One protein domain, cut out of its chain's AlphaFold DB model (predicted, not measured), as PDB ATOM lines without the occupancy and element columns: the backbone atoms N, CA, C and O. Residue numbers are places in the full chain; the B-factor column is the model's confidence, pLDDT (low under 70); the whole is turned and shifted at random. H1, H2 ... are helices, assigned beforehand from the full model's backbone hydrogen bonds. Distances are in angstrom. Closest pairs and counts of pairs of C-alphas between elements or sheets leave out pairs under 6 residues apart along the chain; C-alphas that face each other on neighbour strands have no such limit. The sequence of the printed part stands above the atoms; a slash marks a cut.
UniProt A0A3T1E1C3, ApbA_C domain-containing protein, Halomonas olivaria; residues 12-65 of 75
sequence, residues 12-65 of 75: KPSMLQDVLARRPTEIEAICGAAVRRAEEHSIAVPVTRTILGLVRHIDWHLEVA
ATOM      1  N   LYS A  12     -12.042   1.682 -40.887       84.19
ATOM      2  CA  LYS A  12     -12.932   2.832 -40.958       84.19
ATOM      3  C   LYS A  12     -12.068   4.088 -40.865       84.19
ATOM      4  O   LYS A  12     -11.418   4.248 -39.834       84.19
ATOM      5  N   PRO A  13     -12.056   4.969 -41.877       89.44
ATOM      6  CA  PRO A  13     -11.375   6.258 -41.770       89.44
ATOM      7  C   PRO A  13     -11.889   7.062 -40.565       89.44
ATOM      8  O   PRO A  13     -13.062   6.939 -40.212       89.44
ATOM      9  N   SER A  14     -11.038   7.890 -39.956       93.38
ATOM     10  CA  SER A  14     -11.339   8.713 -38.764       93.38
ATOM     11  C   SER A  14     -12.661   9.474 -38.881       93.38
ATOM     12  O   SER A  14     -13.557   9.262 -38.069       93.38
ATOM     13  N   MET A  15     -12.852  10.247 -39.954       95.12
ATOM     14  CA  MET A  15     -14.088  11.013 -40.161       95.12
ATOM     15  C   MET A  15     -15.346  10.135 -40.257       95.12
ATOM     16  O   MET A  15     -16.414  10.544 -39.813       95.12
ATOM     17  N   LEU A  16     -15.252   8.904 -40.782       94.38
ATOM     18  CA  LEU A  16     -16.392   7.975 -40.756       94.38
ATOM     19  C   LEU A  16     -16.702   7.535 -39.320       94.38
ATOM     20  O   LEU A  16     -17.865   7.386 -38.957       94.38
ATOM     21  N   GLN A  17     -15.675   7.324 -38.496       94.69
ATOM     22  CA  GLN A  17     -15.864   7.009 -37.082       94.69
ATOM     23  C   GLN A  17     -16.496   8.185 -36.323       94.69
ATOM     24  O   GLN A  17     -17.344   7.945 -35.466       94.69
ATOM     25  N   ASP A  18     -16.133   9.430 -36.651       95.75
ATOM     26  CA  ASP A  18     -16.748  10.631 -36.069       95.75
ATOM     27  C   ASP A  18     -18.228  10.742 -36.433       95.75
ATOM     28  O   ASP A  18     -19.057  10.884 -35.534       95.75
ATOM     29  N   VAL A  19     -18.580  10.540 -37.708       94.44
ATOM     30  CA  VAL A  19     -19.982  10.495 -38.160       94.44
ATOM     31  C   VAL A  19     -20.773   9.429 -37.397       94.44
ATOM     32  O   VAL A  19     -21.847   9.709 -36.864       94.44
ATOM     33  N   LEU A  20     -20.233   8.209 -37.286       93.25
ATOM     34  CA  LEU A  20     -20.888   7.112 -36.562       93.25
ATOM     35  C   LEU A  20     -21.037   7.400 -35.061       93.25
ATOM     36  O   LEU A  20     -22.001   6.951 -34.443       93.25
ATOM     37  N   ALA A  21     -20.104   8.152 -34.479       93.94
ATOM     38  CA  ALA A  21     -20.128   8.552 -33.079       93.94
ATOM     39  C   ALA A  21     -20.829   9.900 -32.830       93.94
ATOM     40  O   ALA A  21     -20.821  10.374 -31.694       93.94
ATOM     41  N   ARG A  22     -21.426  10.511 -33.864       93.69
ATOM     42  CA  ARG A  22     -22.070  11.835 -33.819       93.69
ATOM     43  C   ARG A  22     -21.160  12.943 -33.269       93.69
ATOM     44  O   ARG A  22     -21.609  13.793 -32.503       93.69
ATOM     45  N   ARG A  23     -19.880  12.921 -33.637       93.56
ATOM     46  CA  ARG A  23     -18.917  13.989 -33.337       93.56
ATOM     47  C   ARG A  23     -18.656  14.835 -34.586       93.56
ATOM     48  O   ARG A  23     -18.798  14.304 -35.687       93.56
ATOM     49  N   PRO A  24     -18.232  16.100 -34.430       93.75
ATOM     50  CA  PRO A  24     -17.719  16.884 -35.549       93.75
ATOM     51  C   PRO A  24     -16.545  16.170 -36.224       93.75
ATOM     52  O   PRO A  24     -15.705  15.585 -35.534       93.75
ATOM     53  N   THR A  25     -16.476  16.232 -37.552       97.38
ATOM     54  CA  THR A  25     -15.361  15.661 -38.312       97.38
ATOM     55  C   THR A  25     -14.205  16.656 -38.445       97.38
ATOM     56  O   THR A  25     -14.330  17.858 -38.213       97.38
ATOM     57  N   GLU A  26     -13.054  16.169 -38.903       97.56
ATOM     58  CA  GLU A  26     -11.892  16.996 -39.253       97.56
ATOM     59  C   GLU A  26     -11.961  17.618 -40.670       97.56
ATOM     60  O   GLU A  26     -10.947  18.091 -41.196       97.56
ATOM     61  N   ILE A  27     -13.142  17.666 -41.309       97.75
ATOM     62  CA  ILE A  27     -13.295  18.120 -42.705       97.75
ATOM     63  C   ILE A  27     -12.768  19.545 -42.947       97.75
ATOM     64  O   ILE A  27     -12.159  19.817 -43.986       97.75
ATOM     65  N   GLU A  28     -12.938  20.455 -41.983       98.12
ATOM     66  CA  GLU A  28     -12.442  21.837 -42.069       98.12
ATOM     67  C   GLU A  28     -10.922  21.940 -41.982       98.12
ATOM     68  O   GLU A  28     -10.305  22.781 -42.650       98.12
ATOM     69  N   ALA A  29     -10.324  21.099 -41.137       97.62
ATOM     70  CA  ALA A  29      -8.888  21.074 -40.911       97.62
ATOM     71  C   ALA A  29      -8.155  20.497 -42.128       97.62
ATOM     72  O   ALA A  29      -7.081  20.981 -42.474       97.62
ATOM     73  N   ILE A  30      -8.760  19.518 -42.808       97.00
ATOM     74  CA  ILE A  30      -8.160  18.846 -43.964       97.00
ATOM     75  C   ILE A  30      -8.608  19.500 -45.277       97.00
ATOM     76  O   ILE A  30      -7.847  20.236 -45.913       97.00
ATOM     77  N   CYS A  31      -9.848  19.256 -45.708       98.00
ATOM     78  CA  CYS A  31     -10.340  19.728 -47.003       98.00
ATOM     79  C   CYS A  31     -10.586  21.239 -47.001       98.00
ATOM     80  O   CYS A  31     -10.264  21.904 -47.985       98.00
ATOM     81  N   GLY A  32     -11.096  21.792 -45.898       98.44
ATOM     82  CA  GLY A  32     -11.286  23.235 -45.747       98.44
ATOM     83  C   GLY A  32      -9.972  24.006 -45.874       98.44
ATOM     84  O   GLY A  32      -9.898  24.989 -46.612       98.44
ATOM     85  N   ALA A  33      -8.905  23.531 -45.222       98.50
ATOM     86  CA  ALA A  33      -7.579  24.137 -45.332       98.50
ATOM     87  C   ALA A  33      -7.008  24.046 -46.754       98.50
ATOM     88  O   ALA A  33      -6.475  25.035 -47.260       98.50
ATOM     89  N   ALA A  34      -7.161  22.895 -47.418       98.06
ATOM     90  CA  ALA A  34      -6.725  22.719 -48.801       98.06
ATOM     91  C   ALA A  34      -7.462  23.663 -49.768       98.06
ATOM     92  O   ALA A  34      -6.832  24.254 -50.641       98.06
ATOM     93  N   VAL A  35      -8.778  23.843 -49.598       98.69
ATOM     94  CA  VAL A  35      -9.577  24.769 -50.419       98.69
ATOM     95  C   VAL A  35      -9.144  26.221 -50.208       98.69
ATOM     96  O   VAL A  35      -8.902  26.903 -51.200       98.69
ATOM     97  N   ARG A  36      -8.960  26.674 -48.959       98.62
ATOM     98  CA  ARG A  36      -8.480  28.042 -48.663       98.62
ATOM     99  C   ARG A  36      -7.114  28.321 -49.299       98.62
ATOM    100  O   ARG A  36      -6.938  29.329 -49.971       98.62
ATOM    101  N   ARG A  37      -6.176  27.378 -49.176       98.56
ATOM    102  CA  ARG A  37      -4.854  27.456 -49.826       98.56
ATOM    103  C   ARG A  37      -4.960  27.503 -51.350       98.56
ATOM    104  O   ARG A  37      -4.249  28.259 -51.998       98.56
ATOM    105  N   ALA A  38      -5.841  26.698 -51.940       98.50
ATOM    106  CA  ALA A  38      -6.047  26.713 -53.383       98.50
ATOM    107  C   ALA A  38      -6.619  28.058 -53.866       98.50
ATOM    108  O   ALA A  38      -6.242  28.525 -54.936       98.50
ATOM    109  N   GLU A  39      -7.480  28.706 -53.076       98.38
ATOM    110  CA  GLU A  39      -8.030  30.040 -53.366       98.38
ATOM    111  C   GLU A  39      -6.955  31.122 -53.362       98.38
ATOM    112  O   GLU A  39      -6.873  31.885 -54.323       98.38
ATOM    113  N   GLU A  40      -6.078  31.125 -52.354       98.56
ATOM    114  CA  GLU A  40      -4.925  32.036 -52.264       98.56
ATOM    115  C   GLU A  40      -4.032  31.977 -53.518       98.56
ATOM    116  O   GLU A  40      -3.465  32.986 -53.934       98.56
ATOM    117  N   HIS A  41      -3.945  30.806 -54.155       98.44
ATOM    118  CA  HIS A  41      -3.136  30.572 -55.352       98.44
ATOM    119  C   HIS A  41      -3.937  30.512 -56.661       98.44
ATOM    120  O   HIS A  41      -3.365  30.203 -57.705       98.44
ATOM    121  N   SER A  42      -5.243  30.802 -56.642       98.25
ATOM    122  CA  SER A  42      -6.124  30.698 -57.820       98.25
ATOM    123  C   SER A  42      -6.113  29.314 -58.503       98.25
ATOM    124  O   SER A  42      -6.269  29.201 -59.718       98.25
ATOM    125  N   ILE A  43      -5.949  28.239 -57.726       98.62
ATOM    126  CA  ILE A  43      -5.958  26.848 -58.201       98.62
ATOM    127  C   ILE A  43      -7.366  26.253 -58.063       98.62
ATOM    128  O   ILE A  43      -8.011  26.309 -57.010       98.62
ATOM    129  N   ALA A  44      -7.856  25.624 -59.132       98.19
ATOM    130  CA  ALA A  44      -9.139  24.933 -59.115       98.19
ATOM    131  C   ALA A  44      -9.032  23.565 -58.416       98.19
ATOM    132  O   ALA A  44      -8.300  22.684 -58.855       98.19
ATOM    133  N   VAL A  45      -9.831  23.366 -57.362       98.44
ATOM    134  CA  VAL A  45      -9.968  22.089 -56.631       98.44
ATOM    135  C   VAL A  45     -11.439  21.639 -56.550       98.44
ATOM    136  O   VAL A  45     -11.997  21.510 -55.459       98.44
ATOM    137  N   PRO A  46     -12.124  21.449 -57.697       98.00
ATOM    138  CA  PRO A  46     -13.578  21.259 -57.736       98.00
ATOM    139  C   PRO A  46     -14.050  20.040 -56.932       98.00
ATOM    140  O   PRO A  46     -14.986  20.160 -56.149       98.00
ATOM    141  N   VAL A  47     -13.362  18.900 -57.042       98.50
ATOM    142  CA  VAL A  47     -13.735  17.672 -56.315       98.50
ATOM    143  C   VAL A  47     -13.584  17.848 -54.803       98.50
ATOM    144  O   VAL A  47     -14.494  17.509 -54.050       98.50
ATOM    145  N   THR A  48     -12.480  18.446 -54.344       98.38
ATOM    146  CA  THR A  48     -12.257  18.724 -52.916       98.38
ATOM    147  C   THR A  48     -13.321  19.666 -52.357       98.38
ATOM    148  O   THR A  48     -13.798  19.448 -51.245       98.38
ATOM    149  N   ARG A  49     -13.751  20.674 -53.132       98.50
ATOM    150  CA  ARG A  49     -14.863  21.561 -52.748       98.50
ATOM    151  C   ARG A  49     -16.187  20.814 -52.627       98.50
ATOM    152  O   ARG A  49     -16.915  21.048 -51.665       98.50
ATOM    153  N   THR A  50     -16.491  19.910 -53.557       98.56
ATOM    154  CA  THR A  50     -17.700  19.079 -53.480       98.56
ATOM    155  C   THR A  50     -17.687  18.204 -52.228       98.56
ATOM    156  O   THR A  50     -18.661  18.211 -51.481       98.56
ATOM    157  N   ILE A  51     -16.580  17.506 -51.951       98.00
ATOM    158  CA  ILE A  51     -16.443  16.657 -50.755       98.00
ATOM    159  C   ILE A  51     -16.591  17.489 -49.477       98.00
ATOM    160  O   ILE A  51     -17.355  17.110 -48.590       98.00
ATOM    161  N   LEU A  52     -15.923  18.646 -49.409       98.44
ATOM    162  CA  LEU A  52     -16.041  19.590 -48.298       98.44
ATOM    163  C   LEU A  52     -17.503  19.984 -48.051       98.44
ATOM    164  O   LEU A  52     -17.961  19.921 -46.917       98.44
ATOM    165  N   GLY A  53     -18.249  20.348 -49.099       97.94
ATOM    166  CA  GLY A  53     -19.662  20.715 -48.982       97.94
ATOM    167  C   GLY A  53     -20.555  19.573 -48.489       97.94
ATOM    168  O   GLY A  53     -21.394  19.786 -47.615       97.94
ATOM    169  N   LEU A  54     -20.357  18.358 -49.006       97.94
ATOM    170  CA  LEU A  54     -21.145  17.187 -48.609       97.94
ATOM    171  C   LEU A  54     -20.921  16.816 -47.140       97.94
ATOM    172  O   LEU A  54     -21.882  16.601 -46.408       97.94
ATOM    173  N   VAL A  55     -19.665  16.765 -46.692       96.75
ATOM    174  CA  VAL A  55     -19.351  16.380 -45.309       96.75
ATOM    175  C   VAL A  55     -19.720  17.492 -44.325       96.75
ATOM    176  O   VAL A  55     -20.280  17.191 -43.278       96.75
ATOM    177  N   ARG A  56     -19.561  18.775 -44.692       96.94
ATOM    178  CA  ARG A  56     -20.126  19.904 -43.923       96.94
ATOM    179  C   ARG A  56     -21.626  19.755 -43.685       96.94
ATOM    180  O   ARG A  56     -22.105  20.066 -42.602       96.94
ATOM    181  N   HIS A  57     -22.370  19.306 -44.696       96.44
ATOM    182  CA  HIS A  57     -23.810  19.101 -44.559       96.44
ATOM    183  C   HIS A  57     -24.142  17.940 -43.610       96.44
ATOM    184  O   HIS A  57     -25.095  18.043 -42.841       96.44
ATOM    185  N   ILE A  58     -23.342  16.868 -43.623       95.56
ATOM    186  CA  ILE A  58     -23.461  15.771 -42.651       95.56
ATOM    187  C   ILE A  58     -23.205  16.297 -41.235       95.56
ATOM    188  O   ILE A  58     -24.050  16.086 -40.368       95.56
ATOM    189  N   ASP A  59     -22.103  17.017 -41.013       94.50
ATOM    190  CA  ASP A  59     -21.762  17.588 -39.702       94.50
ATOM    191  C   ASP A  59     -22.864  18.526 -39.201       94.50
ATOM    192  O   ASP A  59     -23.353  18.357 -38.083       94.50
ATOM    193  N   TRP A  60     -23.355  19.423 -40.062       93.31
ATOM    194  CA  TRP A  60     -24.490  20.291 -39.748       93.31
ATOM    195  C   TRP A  60     -25.720  19.483 -39.321       93.31
ATOM    196  O   TRP A  60     -26.323  19.777 -38.293       93.31
ATOM    197  N   HIS A  61     -26.074  18.425 -40.056       90.62
ATOM    198  CA  HIS A  61     -27.216  17.579 -39.709       90.62
ATOM    199  C   HIS A  61     -27.014  16.830 -38.377       90.62
ATOM    200  O   HIS A  61     -27.982  16.539 -37.671       90.62
ATOM    201  N   LEU A  62     -25.777  16.493 -38.004       87.25
ATOM    202  CA  LEU A  62     -25.473  15.867 -36.715       87.25
ATOM    203  C   LEU A  62     -25.579  16.859 -35.548       87.25
ATOM    204  O   LEU A  62     -26.033  16.453 -34.474       87.25
ATOM    205  N   GLU A  63     -25.235  18.130 -35.773       79.94
ATOM    206  CA  GLU A  63     -25.397  19.232 -34.816       79.94
ATOM    207  C   GLU A  63     -26.865  19.643 -34.634       79.94
ATOM    208  O   GLU A  63     -27.318  19.812 -33.503       79.94
ATOM    209  N   VAL A  64     -27.628  19.773 -35.729       68.88
ATOM    210  CA  VAL A  64     -29.022  20.262 -35.690       68.88
ATOM    211  C   VAL A  64     -30.058  19.194 -35.358       68.88
ATOM    212  O   VAL A  64     -31.205  19.525 -35.078       68.88
ATOM    213  N   ALA A  65     -29.694  17.910 -35.378       59.88
ATOM    214  CA  ALA A  65     -30.594  16.818 -35.015       59.88
ATOM    215  C   ALA A  65     -30.802  16.735 -33.490       59.88
ATOM    216  O   ALA A  65     -30.470  15.736 -32.850       59.88
TER     217      ALA A  65
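Overview. This is residues 12 to 65 of the 75 residues of the protein "ApbA_C domain-containing protein" of Halomonas olivaria (UniProt A0A3T1E1C3). The domain is a helical hairpin of two longer helices, H2 and H3, which stand at an angle to each other, with the short helix H1 set near the end of the hairpin away from its turn. The hairpin makes the length of the elongated outline, and residues 37 to 42 at its turn stick out, free of the rest. The printed part has 54 residues with three named helices, in the order H1, H2, H3, and no named strand; its class is all helix. The whole is only just compact, close to loose, with a radius of gyration of the C-alphas of 12.1 A, and the C-alphas span 36 by 23 by 15 A.

Along the chain. The printed part begins at Lys 12, two residues before H1, which is residues 14 to 20 and starts with C-alpha 14 at (-11.339, 8.713, -38.764). A short link of 6 residues leads to H2, residues 27 to 40, which measures 18.8 A from its first to its last C-alpha. C-alpha 40 is at (-4.925, 32.036, -52.264). A tight link of 5 residues leads on to H3, residues 46 to 64, the longest helix with 19 residues and 26.9 A from first to last C-alpha. It ends with C-alpha 64 at (-29.022, 20.262, -35.690).

Arrangement. H2 and H3 form a helical hairpin and touch, with 12 pairs of C-alphas within 8 A. Their closest C-alphas are those of Cys 31 and Leu 52, 5.8 A apart. They run opposite ways at a steep tilt of 40 degrees, and H3 touches H2 with residues 48 to 56 alone. H1 and H3 only just touch, with 3 pairs of C-alphas within 8 A, and H3 does so with residues 58 to 62 alone. The closest C-alphas of this pair are those of Val 19 and Asp 59, 7.5 A apart, and the two helices run the same way at a steep tilt of 39 degrees. H1 and H2 are close but not clearly touching; their closest C-alphas, those of Met 15 and Ile 27, are 7.6 A apart. They run opposite ways at a steep tilt of 55 degrees. In H1 and H3 every O i to N i+4 pair is within hydrogen-bond range; in H2 it is 9 of 10.

Size, cuts and confidence. The two C-alphas farthest apart are those of His 41 and Ala 65, at 36.8 A. The C-alphas of Lys 12 and Ala 65, first and last of the printed part, are 23.3 A apart. The printed part has no cut, and no link between its helices is long. The mean pLDDT of the printed part is 94.7, and the model's confidence is under 70 at residues 64 to 65.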